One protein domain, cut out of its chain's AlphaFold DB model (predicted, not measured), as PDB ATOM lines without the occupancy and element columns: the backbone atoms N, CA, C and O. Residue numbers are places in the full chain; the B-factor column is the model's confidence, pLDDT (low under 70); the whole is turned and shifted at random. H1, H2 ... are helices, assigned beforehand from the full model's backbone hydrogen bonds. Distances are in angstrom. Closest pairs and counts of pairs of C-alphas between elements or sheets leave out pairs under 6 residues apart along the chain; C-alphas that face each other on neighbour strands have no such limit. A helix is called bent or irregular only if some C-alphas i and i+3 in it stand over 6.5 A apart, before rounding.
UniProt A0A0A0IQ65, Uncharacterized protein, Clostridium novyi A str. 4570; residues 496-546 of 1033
ATOM      1  N   VAL A 496     -24.602  -8.698 -35.275       69.50
ATOM      2  CA  VAL A 496     -24.159  -8.787 -33.874       69.50
ATOM      3  C   VAL A 496     -23.677  -7.420 -33.397       69.50
ATOM      4  O   VAL A 496     -24.154  -6.928 -32.381       69.50
ATOM      5  N   GLU A 497     -22.814  -6.764 -34.172       80.75
ATOM      6  CA  GLU A 497     -22.350  -5.398 -33.901       80.75
ATOM      7  C   GLU A 497     -23.503  -4.391 -33.889       80.75
ATOM      8  O   GLU A 497     -23.555  -3.533 -33.008       80.75
ATOM      9  N   LEU A 498     -24.457  -4.526 -34.821       84.50
ATOM     10  CA  LEU A 498     -25.622  -3.648 -34.887       84.50
ATOM     11  C   LEU A 498     -26.519  -3.853 -33.669       84.50
ATOM     12  O   LEU A 498     -26.936  -2.879 -33.056       84.50
ATOM     13  N   LEU A 499     -26.773  -5.101 -33.270       80.38
ATOM     14  CA  LEU A 499     -27.567  -5.395 -32.081       80.38
ATOM     15  C   LEU A 499     -26.883  -4.878 -30.814       80.38
ATOM     16  O   LEU A 499     -27.543  -4.298 -29.958       80.38
ATOM     17  N   THR A 500     -25.562  -5.035 -30.696       83.31
ATOM     18  CA  THR A 500     -24.789  -4.473 -29.580       83.31
ATOM     19  C   THR A 500     -24.864  -2.944 -29.553       83.31
ATOM     20  O   THR A 500     -25.035  -2.374 -28.478       83.31
ATOM     21  N   ALA A 501     -24.788  -2.273 -30.707       86.62
ATOM     22  CA  ALA A 501     -24.917  -0.819 -30.798       86.62
ATOM     23  C   ALA A 501     -26.344  -0.333 -30.472       86.62
ATOM     24  O   ALA A 501     -26.520   0.643 -29.739       86.62
ATOM     25  N   LEU A 502     -27.362  -1.052 -30.957       86.00
ATOM     26  CA  LEU A 502     -28.774  -0.776 -30.693       86.00
ATOM     27  C   LEU A 502     -29.181  -1.085 -29.244       86.00
ATOM     28  O   LEU A 502     -30.132  -0.496 -28.754       86.00
ATOM     29  N   LYS A 503     -28.443  -1.938 -28.518       85.88
ATOM     30  CA  LYS A 503     -28.650  -2.198 -27.076       85.88
ATOM     31  C   LYS A 503     -28.087  -1.112 -26.150       85.88
ATOM     32  O   LYS A 503     -28.115  -1.279 -24.931       85.88
ATOM     33  N   SER A 504     -27.563  -0.012 -26.693       86.75
ATOM     34  CA  SER A 504     -27.204   1.151 -25.874       86.75
ATOM     35  C   SER A 504     -28.441   1.768 -25.207       86.75
ATOM     36  O   SER A 504     -29.560   1.627 -25.694       86.75
ATOM     37  N   THR A 505     -28.243   2.510 -24.116       80.69
ATOM     38  CA  THR A 505     -29.326   3.213 -23.401       80.69
ATOM     39  C   THR A 505     -30.015   4.305 -24.230       80.69
ATOM     40  O   THR A 505     -31.019   4.849 -23.784       80.69
ATOM     41  N   TYR A 506     -29.492   4.634 -25.416       83.69
ATOM     42  CA  TYR A 506     -30.008   5.680 -26.303       83.69
ATOM     43  C   TYR A 506     -31.102   5.213 -27.267       83.69
ATOM     44  O   TYR A 506     -31.713   6.053 -27.925       83.69
ATOM     45  N   PHE A 507     -31.360   3.906 -27.356       87.44
ATOM     46  CA  PHE A 507     -32.411   3.351 -28.206       87.44
ATOM     47  C   PHE A 507     -33.399   2.546 -27.370       87.44
ATOM     48  O   PHE A 507     -33.023   1.773 -26.490       87.44
ATOM     49  N   THR A 508     -34.686   2.725 -27.654       78.44
ATOM     50  CA  THR A 508     -35.783   2.030 -26.972       78.44
ATOM     51  C   THR A 508     -36.668   1.319 -27.990       78.44
ATOM     52  O   THR A 508     -36.632   1.623 -29.182       78.44
ATOM     53  N   GLY A 509     -37.426   0.311 -27.552       76.00
ATOM     54  CA  GLY A 509     -38.289  -0.461 -28.456       76.00
ATOM     55  C   GLY A 509     -37.530  -1.345 -29.456       76.00
ATOM     56  O   GLY A 509     -38.111  -1.827 -30.427       76.00
ATOM     57  N   VAL A 510     -36.233  -1.584 -29.230       79.44
ATOM     58  CA  VAL A 510     -35.455  -2.541 -30.023       79.44
ATOM     59  C   VAL A 510     -35.970  -3.945 -29.721       79.44
ATOM     60  O   VAL A 510     -35.903  -4.428 -28.593       79.44
ATOM     61  N   VAL A 511     -36.496  -4.600 -30.750       77.19
ATOM     62  CA  VAL A 511     -36.966  -5.983 -30.703       77.19
ATOM     63  C   VAL A 511     -35.908  -6.843 -31.380       77.19
ATOM     64  O   VAL A 511     -35.708  -6.718 -32.586       77.19
ATOM     65  N   ASP A 512     -35.238  -7.716 -30.623       70.12
ATOM     66  CA  ASP A 512     -34.141  -8.560 -31.128       70.12
ATOM     67  C   ASP A 512     -34.544  -9.349 -32.397       70.12
ATOM     68  O   ASP A 512     -33.747  -9.481 -33.322       70.12
ATOM     69  N   ALA A 513     -35.803  -9.800 -32.495       71.88
ATOM     70  CA  ALA A 513     -36.332 -10.515 -33.665       71.88
ATOM     71  C   ALA A 513     -36.366  -9.668 -34.956       71.88
ATOM     72  O   ALA A 513     -36.254 -10.211 -36.054       71.88
ATOM     73  N   ASN A 514     -36.466  -8.343 -34.833       76.81
ATOM     74  CA  ASN A 514     -36.524  -7.413 -35.961       76.81
ATOM     75  C   ASN A 514     -35.131  -6.973 -36.432       76.81
ATOM     76  O   ASN A 514     -35.037  -6.160 -37.350       76.81
ATOM     77  N   ILE A 515     -34.040  -7.505 -35.862       83.88
ATOM     78  CA  ILE A 515     -32.678  -7.040 -36.162       83.88
ATOM     79  C   ILE A 515     -32.319  -7.125 -37.651       83.88
ATOM     80  O   ILE A 515     -31.562  -6.295 -38.144       83.88
ATOM     81  N   ALA A 516     -32.898  -8.072 -38.397       74.94
ATOM     82  CA  ALA A 516     -32.723  -8.161 -39.846       74.94
ATOM     83  C   ALA A 516     -33.432  -7.016 -40.600       74.94
ATOM     84  O   ALA A 516     -32.861  -6.455 -41.533       74.94
ATOM     85  N   ALA A 517     -34.645  -6.636 -40.182       80.19
ATOM     86  CA  ALA A 517     -35.390  -5.515 -40.759       80.19
ATOM     87  C   ALA A 517     -34.765  -4.170 -40.365       80.19
ATOM     88  O   ALA A 517     -34.581  -3.311 -41.225       80.19
ATOM     89  N   TYR A 518     -34.341  -4.027 -39.105       84.00
ATOM     90  CA  TYR A 518     -33.562  -2.877 -38.654       84.00
ATOM     91  C   TYR A 518     -32.251  -2.777 -39.410       84.00
ATOM     92  O   TYR A 518     -31.913  -1.693 -39.848       84.00
ATOM     93  N   LYS A 519     -31.532  -3.883 -39.634       84.19
ATOM     94  CA  LYS A 519     -30.308  -3.853 -40.437       84.19
ATOM     95  C   LYS A 519     -30.579  -3.428 -41.871       84.19
ATOM     96  O   LYS A 519     -29.816  -2.631 -42.385       84.19
ATOM     97  N   THR A 520     -31.653  -3.908 -42.496       84.00
ATOM     98  CA  THR A 520     -32.023  -3.479 -43.850       84.00
ATOM     99  C   THR A 520     -32.358  -1.991 -43.892       84.00
ATOM    100  O   THR A 520     -31.772  -1.274 -44.695       84.00
ATOM    101  N   GLU A 521     -33.246  -1.507 -43.019       84.62
ATOM    102  CA  GLU A 521     -33.593  -0.081 -42.951       84.62
ATOM    103  C   GLU A 521     -32.351   0.759 -42.636       84.62
ATOM    104  O   GLU A 521     -32.102   1.766 -43.297       84.62
ATOM    105  N   ILE A 522     -31.528   0.311 -41.684       86.50
ATOM    106  CA  ILE A 522     -30.352   1.050 -41.246       86.50
ATOM    107  C   ILE A 522     -29.265   1.048 -42.318       86.50
ATOM    108  O   ILE A 522     -28.732   2.101 -42.627       86.50
ATOM    109  N   ASP A 523     -28.942  -0.083 -42.943       84.06
ATOM    110  CA  ASP A 523     -27.950  -0.141 -44.025       84.06
ATOM    111  C   ASP A 523     -28.406   0.614 -45.275       84.06
ATOM    112  O   ASP A 523     -27.563   1.144 -45.997       84.06
ATOM    113  N   THR A 524     -29.718   0.678 -45.523       83.94
ATOM    114  CA  THR A 524     -30.286   1.430 -46.651       83.94
ATOM    115  C   THR A 524     -30.154   2.936 -46.442       83.94
ATOM    116  O   THR A 524     -29.964   3.665 -47.412       83.94
ATOM    117  N   ASN A 525     -30.231   3.408 -45.194       75.12
ATOM    118  CA  ASN A 525     -30.273   4.839 -44.883       75.12
ATOM    119  C   ASN A 525     -29.074   5.334 -44.050       75.12
ATOM    120  O   ASN A 525     -29.047   6.501 -43.656       75.12
ATOM    121  N   LYS A 526     -28.073   4.487 -43.775       76.69
ATOM    122  CA  LYS A 526     -26.834   4.912 -43.111       76.69
ATOM    123  C   LYS A 526     -26.011   5.814 -44.047       76.69
ATOM    124  O   LYS A 526     -25.983   5.573 -45.254       76.69
ATOM    125  N   PRO A 527     -25.256   6.790 -43.508       76.25
ATOM    126  CA  PRO A 527     -25.106   7.083 -42.083       76.25
ATOM    127  C   PRO A 527     -26.266   7.922 -41.518       76.25
ATOM    128  O   PRO A 527     -26.649   8.935 -42.093       76.25
ATOM    129  N   TYR A 528     -26.768   7.553 -40.338       77.94
ATOM    130  CA  TYR A 528     -27.700   8.384 -39.572       77.94
ATOM    131  C   TYR A 528     -26.957   9.436 -38.754       77.94
ATOM    132  O   TYR A 528     -26.030   9.114 -38.014       77.94
ATOM    133  N   ALA A 529     -27.398  10.688 -38.840       73.69
ATOM    134  CA  ALA A 529     -26.744  11.808 -38.168       73.69
ATOM    135  C   ALA A 529     -27.106  11.951 -36.678       73.69
ATOM    136  O   ALA A 529     -26.433  12.689 -35.959       73.69
ATOM    137  N   THR A 530     -28.183  11.313 -36.205       79.62
ATOM    138  CA  THR A 530     -28.624  11.424 -34.807       79.62
ATOM    139  C   THR A 530     -29.232  10.133 -34.270       79.62
ATOM    140  O   THR A 530     -29.783   9.326 -35.020       79.62
ATOM    141  N   VAL A 531     -29.217   9.985 -32.941       81.50
ATOM    142  CA  VAL A 531     -29.937   8.908 -32.241       81.50
ATOM    143  C   VAL A 531     -31.441   8.944 -32.511       81.50
ATOM    144  O   VAL A 531     -32.056   7.893 -32.629       81.50
ATOM    145  N   ALA A 532     -32.027  10.133 -32.691       79.75
ATOM    146  CA  ALA A 532     -33.447  10.286 -32.993       79.75
ATOM    147  C   ALA A 532     -33.802   9.770 -34.392       79.75
ATOM    148  O   ALA A 532     -34.902   9.272 -34.580       79.75
ATOM    149  N   ASP A 533     -32.898   9.856 -35.371       80.44
ATOM    150  CA  ASP A 533     -33.162   9.344 -36.720       80.44
ATOM    151  C   ASP A 533     -33.010   7.821 -36.784       80.44
ATOM    152  O   ASP A 533     -33.784   7.155 -37.467       80.44
ATOM    153  N   ILE A 534     -32.087   7.257 -36.002       85.38
ATOM    154  CA  ILE A 534     -32.001   5.805 -35.784       85.38
ATOM    155  C   ILE A 534     -33.236   5.324 -35.010       85.38
ATOM    156  O   ILE A 534     -33.826   4.313 -35.380       85.38
ATOM    157  N   GLN A 535     -33.689   6.076 -34.000       88.06
ATOM    158  CA  GLN A 535     -34.934   5.789 -33.286       88.06
ATOM    159  C   GLN A 535     -36.145   5.911 -34.209       88.06
ATOM    160  O   GLN A 535     -36.996   5.040 -34.185       88.06
ATOM    161  N   LYS A 536     -36.197   6.898 -35.106       80.06
ATOM    162  CA  LYS A 536     -37.228   6.981 -36.147       80.06
ATOM    163  C   LYS A 536     -37.131   5.849 -37.150       80.06
ATOM    164  O   LYS A 536     -38.160   5.471 -37.673       80.06
ATOM    165  N   ALA A 537     -35.951   5.326 -37.467       79.88
ATOM    166  CA  ALA A 537     -35.822   4.153 -38.326       79.88
ATOM    167  C   ALA A 537     -36.392   2.912 -37.629       79.88
ATOM    168  O   ALA A 537     -37.155   2.169 -38.241       79.88
ATOM    169  N   ILE A 538     -36.106   2.754 -36.332       80.19
ATOM    170  CA  ILE A 538     -36.746   1.755 -35.467       80.19
ATOM    171  C   ILE A 538     -38.270   1.972 -35.479       80.19
ATOM    172  O   ILE A 538     -39.014   1.068 -35.845       80.19
ATOM    173  N   ASP A 539     -38.739   3.189 -35.198       79.81
ATOM    174  CA  ASP A 539     -40.158   3.544 -35.133       79.81
ATOM    175  C   ASP A 539     -40.852   3.472 -36.497       79.81
ATOM    176  O   ASP A 539     -42.029   3.169 -36.545       79.81
ATOM    177  N   LYS A 540     -40.167   3.732 -37.614       74.81
ATOM    178  CA  LYS A 540     -40.684   3.666 -38.993       74.81
ATOM    179  C   LYS A 540     -40.833   2.225 -39.441       74.81
ATOM    180  O   LYS A 540     -41.878   1.890 -39.995       74.81
ATOM    181  N   VAL A 541     -39.837   1.383 -39.159       76.44
ATOM    182  CA  VAL A 541     -39.982  -0.076 -39.275       76.44
ATOM    183  C   VAL A 541     -41.167  -0.542 -38.422       76.44
ATOM    184  O   VAL A 541     -41.874  -1.460 -38.827       76.44
ATOM    185  N   ASN A 542     -41.464   0.167 -37.327       73.81
ATOM    186  CA  ASN A 542     -42.657  -0.057 -36.513       73.81
ATOM    187  C   ASN A 542     -43.944   0.687 -37.004       73.81
ATOM    188  O   ASN A 542     -45.029   0.261 -36.618       73.81
ATOM    189  N   LYS A 543     -43.877   1.756 -37.838       62.53
ATOM    190  CA  LYS A 543     -44.975   2.714 -38.178       62.53
ATOM    191  C   LYS A 543     -45.479   2.680 -39.626       62.53
ATOM    192  O   LYS A 543     -46.565   3.204 -39.827       62.53
ATOM    193  N   ALA A 544     -44.750   2.164 -40.624       56.84
ATOM    194  CA  ALA A 544     -45.030   2.281 -42.076       56.84
ATOM    195  C   ALA A 544     -46.435   1.810 -42.569       56.84
ATOM    196  O   ALA A 544     -46.548   0.893 -43.377       56.84
ATOM    197  N   GLY A 545     -47.509   2.472 -42.123       50.12
ATOM    198  CA  GLY A 545     -48.893   2.027 -42.245       50.12
ATOM    199  C   GLY A 545     -49.958   3.059 -42.664       50.12
ATOM    200  O   GLY A 545     -51.068   2.590 -42.877       50.12
ATOM    201  N   VAL A 546     -49.731   4.391 -42.816       42.28
ATOM    202  CA  VAL A 546     -50.813   5.353 -43.238       42.28
ATOM    203  C   VAL A 546     -50.329   6.723 -43.835       42.28
ATOM    204  O   VAL A 546     -49.500   7.351 -43.178       42.28
TER     205      VAL A 546
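AT A GLANCE: This is residues 496 to 546 of the 1033 residues of an uncharacterized protein of Clostridium novyi A str. 4570 (UniProt A0A0A0IQ65). Three short helices make a small body in which H2, the longest, is the shared partner: H1 packs crosswise on it, H3 packs on it at a steep slant, and H1 and H3 stay apart from each other. Their centres make a triangle, and the last residues, 544 to 546, trail away past the end of H3. The printed part has 51 residues with three named helices, H1, H2 and H3 in chain order, and no named strand; the class is all helix. The whole is compact, with a radius of gyration of the C-alphas of 10.1 A and spans of 31 by 25 by 19 A.

HOW THE PARTS SIT: H2, residues 512 to 525, touches H3, residues 531 to 543, with its residues 517 to 522 alone. The closest C-alphas of the two are those of Tyr 518 and Ile 538, 6.5 A apart. They run opposite ways at a steep tilt of 65 degrees. H2 also touches H1, residues 496 to 502; their closest C-alphas, of Leu 499 and Ile 515, are 6.7 A apart. These two stand about perpendicular, at 84 degrees. H1 and H3 are apart. In H1 and H3 every O i to N i+4 pair is within hydrogen-bond range; in H2, 8 of 10 are.

IN THESE COORDINATES: H2 measures 19.6 A from first to last C-alpha and is irregular: C-alphas 513 and 516 are 7.5 A apart, against about 5 A in a regular helix. H3 measures 17.3 A and ends with C-alpha 543 at (-44.975, 2.714, -38.178). H1 measures 9.8 A and begins with C-alpha 496 at (-24.159, -8.787, -33.874).

THE WHOLE: The two C-alphas farthest apart, of Glu 497 and Val 546, are 31.8 A apart. The printed part has no cut. The link from H2 to H3 is tight, with 5 residues, and the link from H1 to H2 is short, with 9. The mean pLDDT of the printed part is 78.2; residue 496 and residues 543 to 546 are under 70.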